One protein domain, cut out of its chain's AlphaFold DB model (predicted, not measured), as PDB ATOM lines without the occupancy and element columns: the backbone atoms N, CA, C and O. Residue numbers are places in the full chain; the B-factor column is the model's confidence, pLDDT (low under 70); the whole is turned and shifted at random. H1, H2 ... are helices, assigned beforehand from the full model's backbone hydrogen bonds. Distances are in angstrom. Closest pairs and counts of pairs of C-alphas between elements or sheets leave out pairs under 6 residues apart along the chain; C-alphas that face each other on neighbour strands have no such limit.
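Overview. This is residues 28 to 104 of the 106 residues of an uncharacterized protein of Rhizobium loti (UniProt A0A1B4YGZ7). A long helix, H3, runs back beside a shorter one, H1, in a slim, partly open pair: the end of H1 meets the middle of H3, and the gap between them widens toward the start of H1. At one end of H3 the short helix H2 sits in the turn of the chain, and past the other end comes H4, of which residues 99 to 104 stick out free. The printed part has 77 residues, with four named helices in the order H1, H2, H3, H4 and no named strand; the class is all helix. It is only just loose, close to extended, with a radius of gyration of the C-alphas of 17.2 A, and its outline is only just flat, with spans of 51 by 34 by 13 A.

Arrangement. H1, residues 33 to 46, touches H3, residues 67 to 88, with its residues 42 to 46 alone, and H3 touches H1 with residues 74 to 81 alone. Their closest C-alphas, those of Val 46 and Arg 77, are 6.1 A apart. The two run opposite ways at a shallow tilt of 17 degrees. H2, residues 54 to 61, is apart from H1. H2 and H3 are close but not clearly touching, with the C-alphas of Trp 57 and Phe 67 the closest at 6.8 A. They run opposite ways at a steep tilt of 68 degrees, only just short of perpendicular. H4, residues 92 to 104, is apart from H1 and from H2, and only just apart from H3, with the closest C-alphas at 8.5 A. In H1, H2, H3 and H4 every O i to N i+4 pair is within hydrogen-bond range.

Along the chain. H1 begins at Glu 33, whose C-alpha is at (155.009, 141.881, 156.818), and is 20.2 A from first to last C-alpha. H2, from Tyr 54 to Thr 61, is 10.3 A long. H3, the longest helix by residues, runs 31.6 A from Phe 67, with its C-alpha at (169.813, 109.859, 148.166), to Leu 88. H4 is 18.5 A long and ends at Ala 104, with its C-alpha at (131.520, 121.854, 139.055).

Size, cuts and confidence. The two C-alphas farthest apart are those of Arg 62 and Thr 93, at 51.5 A, while the C-alphas of Arg 28 and Ala 104 are 28.0 A apart. The printed part has no cut. The link from H1 to H2 is short, those from H2 to H3 and from H3 to H4 are tight, and no link is long. The mean pLDDT of the printed part is 78.1, and it is under 70 in residues 28 to 37, residue 88 and residues 90 to 104.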
ATOM      1  N   ARG A  28     144.378 137.660 156.217       61.00
ATOM      2  CA  ARG A  28     144.983 138.023 157.504       61.00
ATOM      3  C   ARG A  28     146.387 137.453 157.698       61.00
ATOM      4  O   ARG A  28     147.186 138.085 158.373       61.00
ATOM      5  N   VAL A  29     146.657 136.261 157.173       59.09
ATOM      6  CA  VAL A  29     147.971 135.613 157.266       59.09
ATOM      7  C   VAL A  29     148.912 136.130 156.188       59.09
ATOM      8  O   VAL A  29     150.087 136.230 156.473       59.09
ATOM      9  N   PHE A  30     148.424 136.472 154.992       59.47
ATOM     10  CA  PHE A  30     149.256 136.733 153.811       59.47
ATOM     11  C   PHE A  30     149.251 138.188 153.308       59.47
ATOM     12  O   PHE A  30     149.726 138.439 152.204       59.47
ATOM     13  N   SER A  31     148.743 139.156 154.079       57.53
ATOM     14  CA  SER A  31     148.901 140.585 153.756       57.53
ATOM     15  C   SER A  31     149.892 141.266 154.705       57.53
ATOM     16  O   SER A  31     149.875 141.020 155.909       57.53
ATOM     17  N   GLY A  32     150.759 142.127 154.159       63.59
ATOM     18  CA  GLY A  32     151.782 142.848 154.927       63.59
ATOM     19  C   GLY A  32     152.969 141.981 155.382       63.59
ATOM     20  O   GLY A  32     153.164 140.871 154.892       63.59
ATOM     21  N   GLU A  33     153.758 142.498 156.331       62.47
ATOM     22  CA  GLU A  33     155.009 141.881 156.818       62.47
ATOM     23  C   GLU A  33     154.815 140.471 157.409       62.47
ATOM     24  O   GLU A  33     155.665 139.596 157.236       62.47
ATOM     25  N   ASP A  34     153.677 140.212 158.061       66.19
ATOM     26  CA  ASP A  34     153.382 138.912 158.679       66.19
ATOM     27  C   ASP A  34     153.267 137.788 157.631       66.19
ATOM     28  O   ASP A  34     153.706 136.657 157.867       66.19
ATOM     29  N   GLY A  35     152.733 138.104 156.447       65.38
ATOM     30  CA  GLY A  35     152.605 137.157 155.340       65.38
ATOM     31  C   GLY A  35     153.918 136.810 154.676       65.38
ATOM     32  O   GLY A  35     154.177 135.641 154.377       65.38
ATOM     33  N   GLU A  36     154.775 137.809 154.509       68.44
ATOM     34  CA  GLU A  36     156.129 137.614 154.000       68.44
ATOM     35  C   GLU A  36     156.952 136.745 154.958       68.44
ATOM     36  O   GLU A  36     157.663 135.842 154.515       68.44
ATOM     37  N   MET A  37     156.792 136.932 156.272       69.94
ATOM     38  CA  MET A  37     157.481 136.135 157.288       69.94
ATOM     39  C   MET A  37     157.044 134.663 157.284       69.94
ATOM     40  O   MET A  37     157.896 133.774 157.338       69.94
ATOM     41  N   VAL A  38     155.741 134.379 157.182       71.62
ATOM     42  CA  VAL A  38     155.227 132.997 157.111       71.62
ATOM     43  C   VAL A  38     155.729 132.284 155.854       71.62
ATOM     44  O   VAL A  38     156.105 131.113 155.910       71.62
ATOM     45  N   LEU A  39     155.780 132.986 154.720       73.56
ATOM     46  CA  LEU A  39     156.329 132.440 153.480       73.56
ATOM     47  C   LEU A  39     157.835 132.209 153.551       73.56
ATOM     48  O   LEU A  39     158.312 131.176 153.077       73.56
ATOM     49  N   ALA A  40     158.577 133.134 154.157       75.44
ATOM     50  CA  ALA A  40     160.012 132.998 154.352       75.44
ATOM     51  C   ALA A  40     160.348 131.792 155.245       75.44
ATOM     52  O   ALA A  40     161.231 131.005 154.895       75.44
ATOM     53  N   ASP A  41     159.620 131.600 156.348       78.31
ATOM     54  CA  ASP A  41     159.802 130.452 157.246       78.31
ATOM     55  C   ASP A  41     159.455 129.124 156.558       78.31
ATOM     56  O   ASP A  41     160.205 128.146 156.648       78.31
ATOM     57  N   LEU A  42     158.368 129.101 155.780       75.44
ATOM     58  CA  LEU A  42     157.984 127.938 154.983       75.44
ATOM     59  C   LEU A  42     159.069 127.584 153.957       75.44
ATOM     60  O   LEU A  42     159.511 126.433 153.904       75.44
ATOM     61  N   ALA A  43     159.536 128.564 153.178       79.69
ATOM     62  CA  ALA A  43     160.586 128.380 152.179       79.69
ATOM     63  C   ALA A  43     161.908 127.915 152.815       79.69
ATOM     64  O   ALA A  43     162.585 127.040 152.266       79.69
ATOM     65  N   ALA A  44     162.263 128.449 153.987       81.56
ATOM     66  CA  ALA A  44     163.444 128.040 154.740       81.56
ATOM     67  C   ALA A  44     163.328 126.600 155.261       81.56
ATOM     68  O   ALA A  44     164.257 125.806 155.087       81.56
ATOM     69  N   THR A  45     162.182 126.243 155.844       80.56
ATOM     70  CA  THR A  45     161.919 124.919 156.427       80.56
ATOM     71  C   THR A  45     161.955 123.815 155.379       80.56
ATOM     72  O   THR A  45     162.545 122.758 155.612       80.56
ATOM     73  N   VAL A  46     161.360 124.042 154.204       78.94
ATOM     74  CA  VAL A  46     161.393 123.044 153.123       78.94
ATOM     75  C   VAL A  46     162.710 123.046 152.349       78.94
ATOM     76  O   VAL A  46     162.941 122.141 151.553       78.94
ATOM     77  N   GLY A  47     163.571 124.042 152.574       82.62
ATOM     78  CA  GLY A  47     164.787 124.236 151.796       82.62
ATOM     79  C   GLY A  47     164.496 124.590 150.340       82.62
ATOM     80  O   GLY A  47     165.198 124.106 149.465       82.62
ATOM     81  N   TYR A  48     163.491 125.428 150.072       79.31
ATOM     82  CA  TYR A  48     162.982 125.732 148.725       79.31
ATOM     83  C   TYR A  48     164.087 126.152 147.741       79.31
ATOM     84  O   TYR A  48     164.127 125.699 146.602       79.31
ATOM     85  N   TYR A  49     165.031 126.976 148.205       78.69
ATOM     86  CA  TYR A  49     166.173 127.426 147.404       78.69
ATOM     87  C   TYR A  49     167.411 126.520 147.511       78.69
ATOM     88  O   TYR A  49     168.404 126.750 146.818       78.69
ATOM     89  N   ARG A  50     167.398 125.503 148.382       81.19
ATOM     90  CA  ARG A  50     168.516 124.568 148.555       81.19
ATOM     91  C   ARG A  50     168.340 123.378 147.625       81.19
ATOM     92  O   ARG A  50     167.340 122.674 147.671       81.19
ATOM     93  N   ARG A  51     169.358 123.113 146.809       83.56
ATOM     94  CA  ARG A  51     169.402 121.894 145.999       83.56
ATOM     95  C   ARG A  51     169.937 120.734 146.841       83.56
ATOM     96  O   ARG A  51     170.972 120.913 147.484       83.56
ATOM     97  N   PRO A  52     169.297 119.552 146.819       86.94
ATOM     98  CA  PRO A  52     169.860 118.347 147.419       86.94
ATOM     99  C   PRO A  52     171.258 118.066 146.860       86.94
ATOM    100  O   PRO A  52     171.439 117.977 145.645       86.94
ATOM    101  N   SER A  53     172.249 117.924 147.740       91.69
ATOM    102  CA  SER A  53     173.640 117.666 147.362       91.69
ATOM    103  C   SER A  53     174.039 116.240 147.714       91.69
ATOM    104  O   SER A  53     173.951 115.821 148.869       91.69
ATOM    105  N   TYR A  54     174.527 115.498 146.719       91.69
ATOM    106  CA  TYR A  54     175.047 114.149 146.938       91.69
ATOM    107  C   TYR A  54     176.285 114.156 147.843       91.69
ATOM    108  O   TYR A  54     176.436 113.288 148.697       91.69
ATOM    109  N   GLY A  55     177.146 115.172 147.717       93.50
ATOM    110  CA  GLY A  55     178.324 115.322 148.572       93.50
ATOM    111  C   GLY A  55     177.957 115.548 150.041       93.50
ATOM    112  O   GLY A  55     178.514 114.897 150.923       93.50
ATOM    113  N   GLU A  56     176.974 116.411 150.312       92.50
ATOM    114  CA  GLU A  56     176.475 116.646 151.677       92.50
ATOM    115  C   GLU A  56     175.759 115.416 152.241       92.50
ATOM    116  O   GLU A  56     175.904 115.094 153.422       92.50
ATOM    117  N   TRP A  57     175.018 114.697 151.394       94.06
ATOM    118  CA  TRP A  57     174.403 113.426 151.756       94.06
ATOM    119  C   TRP A  57     175.460 112.415 152.195       94.06
ATOM    120  O   TRP A  57     175.409 111.946 153.329       94.06
ATOM    121  N   MET A  58     176.462 112.161 151.351       96.25
ATOM    122  CA  MET A  58     177.557 111.235 151.638       96.25
ATOM    123  C   MET A  58     178.334 111.625 152.899       96.25
ATOM    124  O   MET A  58     178.673 110.754 153.700       96.25
ATOM    125  N   ALA A  59     178.567 112.920 153.120       96.12
ATOM    126  CA  ALA A  59     179.220 113.411 154.330       96.12
ATOM    127  C   ALA A  59     178.401 113.122 155.602       96.12
ATOM    128  O   ALA A  59     178.973 112.807 156.647       96.12
ATOM    129  N   ARG A  60     177.065 113.202 155.520       93.19
ATOM    130  CA  ARG A  60     176.151 113.007 156.655       93.19
ATOM    131  C   ARG A  60     175.841 111.539 156.935       93.19
ATOM    132  O   ARG A  60     175.842 111.128 158.091       93.19
ATOM    133  N   THR A  61     175.499 110.774 155.906       93.81
ATOM    134  CA  THR A  61     174.946 109.420 156.047       93.81
ATOM    135  C   THR A  61     176.006 108.341 155.874       93.81
ATOM    136  O   THR A  61     175.835 107.248 156.403       93.81
ATOM    137  N   ARG A  62     177.117 108.644 155.182       94.38
ATOM    138  CA  ARG A  62     178.164 107.685 154.783       94.38
ATOM    139  C   ARG A  62     177.647 106.532 153.912       94.38
ATOM    140  O   ARG A  62     178.309 105.506 153.810       94.38
ATOM    141  N   THR A  63     176.489 106.705 153.280       92.19
ATOM    142  CA  THR A  63     175.876 105.725 152.377       92.19
ATOM    143  C   THR A  63     175.285 106.432 151.150       92.19
ATOM    144  O   THR A  63     174.689 107.502 151.307       92.19
ATOM    145  N   PRO A  64     175.409 105.847 149.943       91.62
ATOM    146  CA  PRO A  64     174.735 106.345 148.746       91.62
ATOM    147  C   PRO A  64     173.234 106.011 148.731       91.62
ATOM    148  O   PRO A  64     172.451 106.697 148.069       91.62
ATOM    149  N   GLU A  65     172.815 104.976 149.463       95.06
ATOM    150  CA  GLU A  65     171.432 104.518 149.500       95.06
ATOM    151  C   GLU A  65     170.506 105.616 150.041       95.06
ATOM    152  O   GLU A  65     170.817 106.308 151.008       95.06
ATOM    153  N   GLY A  66     169.338 105.777 149.414       90.38
ATOM    154  CA  GLY A  66     168.314 106.729 149.853       90.38
ATOM    155  C   GLY A  66     168.511 108.175 149.389       90.38
ATOM    156  O   GLY A  66     167.600 108.983 149.588       90.38
ATOM    157  N   PHE A  67     169.622 108.512 148.716       94.44
ATOM    158  CA  PHE A  67     169.813 109.859 148.166       94.44
ATOM    159  C   PHE A  67     168.758 110.221 147.114       94.44
ATOM    160  O   PHE A  67     168.220 111.325 147.146       94.44
ATOM    161  N   GLU A  68     168.423 109.298 146.209       93.81
ATOM    162  CA  GLU A  68     167.414 109.537 145.169       93.81
ATOM    163  C   GLU A  68     166.054 109.884 145.779       93.81
ATOM    164  O   GLU A  68     165.442 110.886 145.409       93.81
ATOM    165  N   LEU A  69     165.622 109.117 146.787       93.81
ATOM    166  CA  LEU A  69     164.387 109.387 147.518       93.81
ATOM    167  C   LEU A  69     164.454 110.722 148.271       93.81
ATOM    168  O   LEU A  69     163.496 111.489 148.250       93.81
ATOM    169  N   HIS A  70     165.581 111.027 148.922       91.00
ATOM    170  CA  HIS A  70     165.779 112.312 149.594       91.00
ATOM    171  C   HIS A  70     165.665 113.490 148.621       91.00
ATOM    172  O   HIS A  70     164.977 114.468 148.918       91.00
ATOM    173  N   SER A  71     166.301 113.375 147.456       90.50
ATOM    174  CA  SER A  71     166.263 114.380 146.398       90.50
ATOM    175  C   SER A  71     164.843 114.569 145.864       90.50
ATOM    176  O   SER A  71     164.333 115.690 145.846       90.50
ATOM    177  N   ALA A  72     164.153 113.470 145.540       90.69
ATOM    178  CA  ALA A  72     162.768 113.493 145.080       90.69
ATOM    179  C   ALA A  72     161.825 114.143 146.105       90.69
ATOM    180  O   ALA A  72     161.030 115.011 145.749       90.69
ATOM    181  N   LEU A  73     161.949 113.791 147.390       90.00
ATOM    182  CA  LEU A  73     161.144 114.384 148.462       90.00
ATOM    183  C   LEU A  73     161.424 115.877 148.647       90.00
ATOM    184  O   LEU A  73     160.497 116.641 148.905       90.00
ATOM    185  N   SER A  74     162.683 116.302 148.532       86.75
ATOM    186  CA  SER A  74     163.039 117.720 148.613       86.75
ATOM    187  C   SER A  74     162.422 118.512 147.462       86.75
ATOM    188  O   SER A  74     161.840 119.569 147.694       86.75
ATOM    189  N   ASN A  75     162.485 117.979 146.240       86.75
ATOM    190  CA  ASN A  75     161.907 118.621 145.060       86.75
ATOM    191  C   ASN A  75     160.378 118.698 145.150       86.75
ATOM    192  O   ASN A  75     159.815 119.764 144.927       86.75
ATOM    193  N   ALA A  76     159.713 117.617 145.571       85.94
ATOM    194  CA  ALA A  76     158.263 117.608 145.765       85.94
ATOM    195  C   ALA A  76     157.809 118.639 146.815       85.94
ATOM    196  O   ALA A  76     156.802 119.322 146.641       85.94
ATOM    197  N   ARG A  77     158.566 118.806 147.909       84.38
ATOM    198  CA  ARG A  77     158.278 119.849 148.909       84.38
ATOM    199  C   ARG A  77     158.441 121.253 148.334       84.38
ATOM    200  O   ARG A  77     157.645 122.128 148.666       84.38
ATOM    201  N   ALA A  78     159.447 121.466 147.487       83.00
ATOM    202  CA  ALA A  78     159.633 122.744 146.818       83.00
ATOM    203  C   ALA A  78     158.469 123.050 145.859       83.00
ATOM    204  O   ALA A  78     157.919 124.146 145.903       83.00
ATOM    205  N   GLU A  79     158.021 122.068 145.077       83.69
ATOM    206  CA  GLU A  79     156.876 122.196 144.166       83.69
ATOM    207  C   GLU A  79     155.582 122.587 144.903       83.69
ATOM    208  O   GLU A  79     154.870 123.495 144.478       83.69
ATOM    209  N   VAL A  80     155.313 121.990 146.070       80.62
ATOM    210  CA  VAL A  80     154.167 122.381 146.912       80.62
ATOM    211  C   VAL A  80     154.254 123.849 147.337       80.62
ATOM    212  O   VAL A  80     153.258 124.567 147.257       80.62
ATOM    213  N   VAL A  81     155.429 124.321 147.764       81.00
ATOM    214  CA  VAL A  81     155.615 125.735 148.129       81.00
ATOM    215  C   VAL A  81     155.422 126.648 146.921       81.00
ATOM    216  O   VAL A  81     154.757 127.674 147.048       81.00
ATOM    217  N   GLN A  82     155.906 126.254 145.743       77.25
ATOM    218  CA  GLN A  82     155.675 126.996 144.506       77.25
ATOM    219  C   GLN A  82     154.179 127.103 144.175       77.25
ATOM    220  O   GLN A  82     153.711 128.180 143.810       77.25
ATOM    221  N   HIS A  83     153.409 126.024 144.343       77.06
ATOM    222  CA  HIS A  83     151.959 126.051 144.149       77.06
ATOM    223  C   HIS A  83     151.244 126.949 145.155       77.06
ATOM    224  O   HIS A  83     150.342 127.690 144.767       77.06
ATOM    225  N   ILE A  84     151.656 126.921 146.425       77.25
ATOM    226  CA  ILE A  84     151.123 127.823 147.451       77.25
ATOM    227  C   ILE A  84     151.398 129.268 147.045       77.25
ATOM    228  O   ILE A  84     150.460 130.052 146.969       77.25
ATOM    229  N   MET A  85     152.645 129.613 146.710       71.81
ATOM    230  CA  MET A  85     153.006 130.963 146.265       71.81
ATOM    231  C   MET A  85     152.221 131.386 145.016       71.81
ATOM    232  O   MET A  85     151.731 132.508 144.964       71.81
ATOM    233  N   GLY A  86     152.034 130.488 144.045       71.44
ATOM    234  CA  GLY A  86     151.204 130.747 142.866       71.44
ATOM    235  C   GLY A  86     149.749 131.052 143.230       71.44
ATOM    236  O   GLY A  86     149.177 132.011 142.716       71.44
ATOM    237  N   PHE A  87     149.175 130.298 144.173       70.94
ATOM    238  CA  PHE A  87     147.842 130.560 144.716       70.94
ATOM    239  C   PHE A  87     147.766 131.923 145.434       70.94
ATOM    240  O   PHE A  87     146.804 132.661 145.228       70.94
ATOM    241  N   LEU A  88     148.808 132.298 146.195       68.25
ATOM    242  CA  LEU A  88     148.949 133.614 146.852       68.25
ATOM    243  C   LEU A  88     148.886 134.794 145.896       68.25
ATOM    244  O   LEU A  88     148.380 135.849 146.265       68.25
ATOM    245  N   THR A  89     149.362 134.607 144.673       70.81
ATOM    246  CA  THR A  89     149.408 135.663 143.659       70.81
ATOM    247  C   THR A  89     148.153 135.764 142.791       70.81
ATOM    248  O   THR A  89     148.126 136.596 141.887       70.81
ATOM    249  N   LEU A  90     147.128 134.935 143.026       67.25
ATOM    250  CA  LEU A  90     145.900 134.967 142.231       67.25
ATOM    251  C   LEU A  90     145.059 136.211 142.530       67.25
ATOM    252  O   LEU A  90     144.823 136.555 143.689       67.25
ATOM    253  N   ASP A  91     144.541 136.836 141.477       68.19
ATOM    254  CA  ASP A  91     143.564 137.915 141.593       68.19
ATOM    255  C   ASP A  91     142.146 137.392 141.913       68.19
ATOM    256  O   ASP A  91     141.851 136.193 141.841       68.19
ATOM    257  N   GLU A  92     141.235 138.300 142.276       64.38
ATOM    258  CA  GLU A  92     139.851 137.952 142.625       64.38
ATOM    259  C   GLU A  92     139.104 137.227 141.492       64.38
ATOM    260  O   GLU A  92     138.280 136.347 141.753       64.38
ATOM    261  N   THR A  93     139.411 137.548 140.231       69.50
ATOM    262  CA  THR A  93     138.784 136.919 139.060       69.50
ATOM    263  C   THR A  93     139.253 135.473 138.919       69.50
ATOM    264  O   THR A  93     138.449 134.567 138.680       69.50
ATOM    265  N   GLN A  94     140.545 135.230 139.121       67.44
ATOM    266  CA  GLN A  94     141.160 133.907 139.093       67.44
ATOM    267  C   GLN A  94     140.688 133.040 140.265       67.44
ATOM    268  O   GLN A  94     140.365 131.866 140.073       67.44
ATOM    269  N   LEU A  95     140.551 133.620 141.460       67.44
ATOM    270  CA  LEU A  95     139.966 132.947 142.624       67.44
ATOM    271  C   LEU A  95     138.496 132.571 142.387       67.44
ATOM    272  O   LEU A  95     138.083 131.457 142.724       67.44
ATOM    273  N   ALA A  96     137.713 133.455 141.763       66.50
ATOM    274  CA  ALA A  96     136.327 133.180 141.388       66.50
ATOM    275  C   ALA A  96     136.213 132.092 140.301       66.50
ATOM    276  O   ALA A  96     135.281 131.284 140.320       66.50
ATOM    277  N   ALA A  97     137.165 132.012 139.370       66.06
ATOM    278  CA  ALA A  97     137.211 130.941 138.376       66.06
ATOM    279  C   ALA A  97     137.523 129.579 139.019       66.06
ATOM    280  O   ALA A  97     136.831 128.595 138.748       66.06
ATOM    281  N   LEU A  98     138.500 129.536 139.930       65.44
ATOM    282  CA  LEU A  98     138.838 128.351 140.725       65.44
ATOM    283  C   LEU A  98     137.666 127.895 141.602       65.44
ATOM    284  O   LEU A  98     137.388 126.703 141.704       65.44
ATOM    285  N   GLU A  99     136.932 128.840 142.198       65.31
ATOM    286  CA  GLU A  99     135.676 128.560 142.900       65.31
ATOM    287  C   GLU A  99     134.682 127.806 142.033       65.31
ATOM    288  O   GLU A  99     134.118 126.795 142.452       65.31
ATOM    289  N   LYS A 100     134.443 128.345 140.839       65.75
ATOM    290  CA  LYS A 100     133.455 127.825 139.910       65.75
ATOM    291  C   LYS A 100     133.845 126.434 139.423       65.75
ATOM    292  O   LYS A 100     132.973 125.576 139.357       65.75
ATOM    293  N   ALA A 101     135.128 126.208 139.141       64.69
ATOM    294  CA  ALA A 101     135.653 124.901 138.758       64.69
ATOM    295  C   ALA A 101     135.481 123.867 139.883       64.69
ATOM    296  O   ALA A 101     134.870 122.827 139.665       64.69
ATOM    297  N   ALA A 102     135.894 124.193 141.112       64.12
ATOM    298  CA  ALA A 102     135.767 123.284 142.255       64.12
ATOM    299  C   ALA A 102     134.307 122.921 142.589       64.12
ATOM    300  O   ALA A 102     134.032 121.834 143.082       64.12
ATOM    301  N   ARG A 103     133.358 123.830 142.325       62.97
ATOM    302  CA  ARG A 103     131.917 123.565 142.479       62.97
ATOM    303  C   ARG A 103     131.324 122.719 141.351       62.97
ATOM    304  O   ARG A 103     130.239 122.188 141.536       62.97
ATOM    305  N   ALA A 104     131.973 122.654 140.192       62.44
ATOM    306  CA  ALA A 104     131.520 121.854 139.055       62.44
ATOM    307  C   ALA A 104     132.005 120.397 139.135       62.44
ATOM    308  O   ALA A 104     131.389 119.522 138.536       62.44
TER     309      ALA A 104